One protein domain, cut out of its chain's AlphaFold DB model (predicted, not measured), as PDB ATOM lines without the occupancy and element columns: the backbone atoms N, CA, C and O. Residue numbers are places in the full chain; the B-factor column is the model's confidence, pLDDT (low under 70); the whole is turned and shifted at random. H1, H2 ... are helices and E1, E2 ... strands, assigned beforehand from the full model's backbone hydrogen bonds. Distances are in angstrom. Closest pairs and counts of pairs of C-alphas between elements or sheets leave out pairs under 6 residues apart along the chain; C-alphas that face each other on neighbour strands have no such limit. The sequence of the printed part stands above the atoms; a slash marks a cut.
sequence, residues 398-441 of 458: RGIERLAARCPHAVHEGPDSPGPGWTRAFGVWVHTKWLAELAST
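Overview. This is residues 398 to 441 of the 458 residues of the protein "YcaO-like family protein" of Solirubrobacterales bacterium (UniProt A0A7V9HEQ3). A small two-stranded hairpin, E1 and E2, has a long loop, residues 407 to 422, pairing briefly with E2; H2 leads away from the hairpin along the longest axis, and H1 lies off to one side. The 44 printed residues hold H1, E1, E2 and H2 in that order, a mixed class with an antiparallel sheet E1 - E2. The whole is compact, radius of gyration of the C-alphas 10.0 A, spanning 32 by 23 by 14 A.

Arrangement. Look first at the hairpin of E1, residues 423 to 425, and E2, residues 428 to 430: antiparallel at 131 degrees, with N 423 and O 430 2.9 A apart, within hydrogen-bond range. Residues 411 to 412 pair antiparallel with 429 to 430 of E2. For H1, residues 398 to 406, the closest C-alphas to E2 are Ile 400 and Val 430, 7.8 A. For H2, residues 432 to 440, those to E1 are Thr 432 and Thr 423, 6.2 A. H1 and H2 are apart; in both, every O i to N i+4 pair is within hydrogen-bond range.

Along the chain. Find C-alpha 423 at (37.608, 30.277, 1.923); E1 runs 6.4 A, E2 6.6 A. H1 starts at C-alpha 398 (35.497, 25.321, 17.513) and runs 12.2 A; H2 runs 12.1 A to C-alpha 440 (43.000, 13.187, -0.591).

Size, cuts and confidence. The C-alphas farthest apart, Pro 415 and Thr 441, are 32.4 A apart. The printed part has no cut; the link H1 to E1 is long. Mean pLDDT of the printed part is 94.2; no printed residue is under 70.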
ATOM      1  N   ARG A 398      34.584  26.176  16.733       92.81
ATOM      2  CA  ARG A 398      35.497  25.321  17.513       92.81
ATOM      3  C   ARG A 398      36.422  24.515  16.608       92.81
ATOM      4  O   ARG A 398      37.569  24.251  16.964       92.81
ATOM      5  N   GLY A 399      35.928  24.133  15.432       92.75
ATOM      6  CA  GLY A 399      36.695  23.538  14.348       92.75
ATOM      7  C   GLY A 399      37.856  24.433  13.937       92.75
ATOM      8  O   GLY A 399      39.009  24.002  13.926       92.75
ATOM      9  N   ILE A 400      37.548  25.704  13.686       94.19
ATOM     10  CA  ILE A 400      38.521  26.742  13.332       94.19
ATOM     11  C   ILE A 400      39.531  26.973  14.459       94.19
ATOM     12  O   ILE A 400      40.727  26.995  14.186       94.19
ATOM     13  N   GLU A 401      39.091  27.085  15.713       93.75
ATOM     14  CA  GLU A 401      39.988  27.249  16.866       93.75
ATOM     15  C   GLU A 401      40.978  26.081  16.991       93.75
ATOM     16  O   GLU A 401      42.188  26.283  17.123       93.75
ATOM     17  N   ARG A 402      40.484  24.839  16.894       92.94
ATOM     18  CA  ARG A 402      41.334  23.638  16.935       92.94
ATOM     19  C   ARG A 402      42.279  23.577  15.737       92.94
ATOM     20  O   ARG A 402      43.432  23.172  15.900       92.94
ATOM     21  N   LEU A 403      41.818  23.984  14.554       93.62
ATOM     22  CA  LEU A 403      42.647  24.036  13.355       93.62
ATOM     23  C   LEU A 403      43.741  25.099  13.483       93.62
ATOM     24  O   LEU A 403      44.894  24.791  13.212       93.62
ATOM     25  N   ALA A 404      43.428  26.300  13.969       94.69
ATOM     26  CA  ALA A 404      44.405  27.361  14.205       94.69
ATOM     27  C   ALA A 404      45.469  26.937  15.230       94.69
ATOM     28  O   ALA A 404      46.658  27.181  15.034       94.69
ATOM     29  N   ALA A 405      45.058  26.236  16.291       93.25
ATOM     30  CA  ALA A 405      45.973  25.737  17.312       93.25
ATOM     31  C   ALA A 405      46.928  24.646  16.791       93.25
ATOM     32  O   ALA A 405      48.065  24.549  17.252       93.25
ATOM     33  N   ARG A 406      46.477  23.800  15.854       89.25
ATOM     34  CA  ARG A 406      47.243  22.628  15.384       89.25
ATOM     35  C   ARG A 406      47.958  22.827  14.063       89.25
ATOM     36  O   ARG A 406      49.070  22.344  13.867       89.25
ATOM     37  N   CYS A 407      47.302  23.519  13.157       93.25
ATOM     38  CA  CYS A 407      47.736  23.786  11.804       93.25
ATOM     39  C   CYS A 407      47.609  25.297  11.583       93.25
ATOM     40  O   CYS A 407      46.757  25.728  10.809       93.25
ATOM     41  N   PRO A 408      48.438  26.129  12.244       94.25
ATOM     42  CA  PRO A 408      48.309  27.589  12.178       94.25
ATOM     43  C   PRO A 408      48.448  28.144  10.755       94.25
ATOM     44  O   PRO A 408      47.968  29.228  10.467       94.25
ATOM     45  N   HIS A 409      49.065  27.396   9.838       94.62
ATOM     46  CA  HIS A 409      49.147  27.742   8.416       94.62
ATOM     47  C   HIS A 409      47.838  27.509   7.641       94.62
ATOM     48  O   HIS A 409      47.733  27.931   6.495       94.62
ATOM     49  N   ALA A 410      46.858  26.823   8.232       95.50
ATOM     50  CA  ALA A 410      45.564  26.534   7.624       95.50
ATOM     51  C   ALA A 410      44.487  27.569   7.985       95.50
ATOM     52  O   ALA A 410      43.390  27.516   7.431       95.50
ATOM     53  N   VAL A 411      44.786  28.501   8.897       97.19
ATOM     54  CA  VAL A 411      43.883  29.575   9.322       97.19
ATOM     55  C   VAL A 411      44.610  30.909   9.215       97.19
ATOM     56  O   VAL A 411      45.756  31.039   9.632       97.19
ATOM     57  N   HIS A 412      43.945  31.910   8.654       97.25
ATOM     58  CA  HIS A 412      44.481  33.255   8.522       97.25
ATOM     59  C   HIS A 412      43.472  34.292   9.011       97.25
ATOM     60  O   HIS A 412      42.324  34.342   8.558       97.25
ATOM     61  N   GLU A 413      43.935  35.148   9.916       95.12
ATOM     62  CA  GLU A 413      43.197  36.301  10.412       95.12
ATOM     63  C   GLU A 413      43.578  37.535   9.592       95.12
ATOM     64  O   GLU A 413      44.723  37.983   9.606       95.12
ATOM     65  N   GLY A 414      42.613  38.085   8.858       92.50
ATOM     66  CA  GLY A 414      42.847  39.249   8.016       92.50
ATOM     67  C   GLY A 414      41.608  39.665   7.227       92.50
ATOM     68  O   GLY A 414      40.704  38.850   6.999       92.50
ATOM     69  N   PRO A 415      41.521  40.942   6.816       92.38
ATOM     70  CA  PRO A 415      40.433  41.401   5.961       92.38
ATOM     71  C   PRO A 415      40.498  40.737   4.580       92.38
ATOM     72  O   PRO A 415      39.456  40.324   4.069       92.38
ATOM     73  N   ASP A 416      41.702  40.545   4.043       94.94
ATOM     74  CA  ASP A 416      41.947  40.069   2.683       94.94
ATOM     75  C   ASP A 416      42.281  38.575   2.640       94.94
ATOM     76  O   ASP A 416      42.852  38.022   3.580       94.94
ATOM     77  N   SER A 417      41.913  37.918   1.538       94.31
ATOM     78  CA  SER A 417      42.277  36.517   1.311       94.31
ATOM     79  C   SER A 417      43.790  36.384   1.094       94.31
ATOM     80  O   SER A 417      44.333  37.130   0.274       94.31
ATOM     81  N   PRO A 418      44.468  35.398   1.716       96.31
ATOM     82  CA  PRO A 418      45.873  35.098   1.424       96.31
ATOM     83  C   PRO A 418      46.136  34.646  -0.018       96.31
ATOM     84  O   PRO A 418      47.286  34.635  -0.457       96.31
ATOM     85  N   GLY A 419      45.099  34.238  -0.753       95.88
ATOM     86  CA  GLY A 419      45.212  33.819  -2.144       95.88
ATOM     87  C   GLY A 419      44.229  32.711  -2.534       95.88
ATOM     88  O   GLY A 419      43.264  32.433  -1.817       95.88
ATOM     89  N   PRO A 420      44.450  32.061  -3.689       96.19
ATOM     90  CA  PRO A 420      43.607  30.965  -4.160       96.19
ATOM     91  C   PRO A 420      43.566  29.782  -3.182       96.19
ATOM     92  O   PRO A 420      44.582  29.416  -2.597       96.19
ATOM     93  N   GLY A 421      42.402  29.140  -3.050       95.06
ATOM     94  CA  GLY A 421      42.228  27.971  -2.175       95.06
ATOM     95  C   GLY A 421      42.001  28.296  -0.695       95.06
ATOM     96  O   GLY A 421      42.072  27.387   0.136       95.06
ATOM     97  N   TRP A 422      41.747  29.570  -0.384       97.38
ATOM     98  CA  TRP A 422      41.292  30.050   0.915       97.38
ATOM     99  C   TRP A 422      39.820  30.445   0.846       97.38
ATOM    100  O   TRP A 422      39.405  31.166  -0.064       97.38
ATOM    101  N   THR A 423      39.045  30.016   1.835       96.38
ATOM    102  CA  THR A 423      37.608  30.277   1.923       96.38
ATOM    103  C   THR A 423      37.287  31.007   3.222       96.38
ATOM    104  O   THR A 423      37.815  30.662   4.279       96.38
ATOM    105  N   ARG A 424      36.423  32.027   3.158       94.19
ATOM    106  CA  ARG A 424      35.981  32.769   4.344       94.19
ATOM    107  C   ARG A 424      35.030  31.902   5.176       94.19
ATOM    108  O   ARG A 424      34.034  31.414   4.650       94.19
ATOM    109  N   ALA A 425      35.297  31.758   6.469       93.06
ATOM    110  CA  ALA A 425      34.425  31.069   7.417       93.06
ATOM    111  C   ALA A 425      34.518  31.757   8.786       93.06
ATOM    112  O   ALA A 425      35.613  32.019   9.269       93.06
ATOM    113  N   PHE A 426      33.375  32.100   9.391       92.00
ATOM    114  CA  PHE A 426      33.294  32.715  10.731       92.00
ATOM    115  C   PHE A 426      34.262  33.889  10.967       92.00
ATOM    116  O   PHE A 426      34.865  34.022  12.025       92.00
ATOM    117  N   GLY A 427      34.413  34.763   9.968       91.50
ATOM    118  CA  GLY A 427      35.246  35.965  10.074       91.50
ATOM    119  C   GLY A 427      36.731  35.759   9.762       91.50
ATOM    120  O   GLY A 427      37.411  36.758   9.529       91.50
ATOM    121  N   VAL A 428      37.203  34.520   9.623       95.69
ATOM    122  CA  VAL A 428      38.587  34.185   9.246       95.69
ATOM    123  C   VAL A 428      38.657  33.552   7.854       95.69
ATOM    124  O   VAL A 428      37.630  33.267   7.232       95.69
ATOM    125  N   TRP A 429      39.871  33.343   7.351       97.25
ATOM    126  CA  TRP A 429      40.135  32.572   6.139       97.25
ATOM    127  C   TRP A 429      40.667  31.188   6.506       97.25
ATOM    128  O   TRP A 429      41.602  31.075   7.294       97.25
ATOM    129  N   VAL A 430      40.099  30.144   5.906       96.88
ATOM    130  CA  VAL A 430      40.532  28.751   6.072       96.88
ATOM    131  C   VAL A 430      41.106  28.239   4.757       96.88
ATOM    132  O   VAL A 430      40.492  28.416   3.704       96.88
ATOM    133  N   HIS A 431      42.261  27.576   4.804       97.06
ATOM    134  CA  HIS A 431      42.918  27.008   3.629       97.06
ATOM    135  C   HIS A 431      42.257  25.685   3.197       97.06
ATOM    136  O   HIS A 431      42.806  24.594   3.345       97.06
ATOM    137  N   THR A 432      41.051  25.780   2.644       95.62
ATOM    138  CA  THR A 432      40.221  24.641   2.213       95.62
ATOM    139  C   THR A 432      40.893  23.770   1.156       95.62
ATOM    140  O   THR A 432      40.774  22.548   1.202       95.62
ATOM    141  N   LYS A 433      41.667  24.358   0.237       95.62
ATOM    142  CA  LYS A 433      42.444  23.574  -0.736       95.62
ATOM    143  C   LYS A 433      43.477  22.670  -0.055       95.62
ATOM    144  O   LYS A 433      43.553  21.494  -0.387       95.62
ATOM    145  N   TRP A 434      44.218  23.198   0.919       95.44
ATOM    146  CA  TRP A 434      45.189  22.410   1.678       95.44
ATOM    147  C   TRP A 434      44.509  21.297   2.484       95.44
ATOM    148  O   TRP A 434      44.999  20.173   2.497       95.44
ATOM    149  N   LEU A 435      43.349  21.570   3.096       94.25
ATOM    150  CA  LEU A 435      42.568  20.536   3.789       94.25
ATOM    151  C   LEU A 435      42.147  19.404   2.839       94.25
ATOM    152  O   LEU A 435      42.255  18.236   3.206       94.25
ATOM    153  N   ALA A 436      41.705  19.735   1.622       92.56
ATOM    154  CA  ALA A 436      41.363  18.737   0.606       92.56
ATOM    155  C   ALA A 436      42.587  17.922   0.156       92.56
ATOM    156  O   ALA A 436      42.499  16.703   0.033       92.56
ATOM    157  N   GLU A 437      43.732  18.574  -0.062       93.62
ATOM    158  CA  GLU A 437      44.987  17.907  -0.428       93.62
ATOM    159  C   GLU A 437      45.467  16.967   0.684       93.62
ATOM    160  O   GLU A 437      45.791  15.813   0.411       93.62
ATOM    161  N   LEU A 438      45.420  17.417   1.941       92.25
ATOM    162  CA  LEU A 438      45.731  16.607   3.118       92.25
ATOM    163  C   LEU A 438      44.813  15.380   3.226       92.25
ATOM    164  O   LEU A 438      45.263  14.291   3.574       92.25
ATOM    165  N   ALA A 439      43.519  15.555   2.953       91.12
ATOM    166  CA  ALA A 439      42.543  14.481   3.036       91.12
ATOM    167  C   ALA A 439      42.597  13.520   1.839       91.12
ATOM    168  O   ALA A 439      42.127  12.400   1.985       91.12
ATOM    169  N   SER A 440      43.160  13.904   0.688       90.38
ATOM    170  CA  SER A 440      43.000  13.187  -0.591       90.38
ATOM    171  C   SER A 440      43.355  11.695  -0.527       90.38
ATOM    172  O   SER A 440      42.508  10.861  -0.844       90.38
ATOM    173  N   THR A 441      44.565  11.334  -0.083       91.19
ATOM    174  CA  THR A 441      44.994   9.920   0.035       91.19
ATOM    175  C   THR A 441      44.217   9.171   1.124       91.19
ATOM    176  O   THR A 441      44.011   7.964   1.053       91.19
TER     177      THR A 441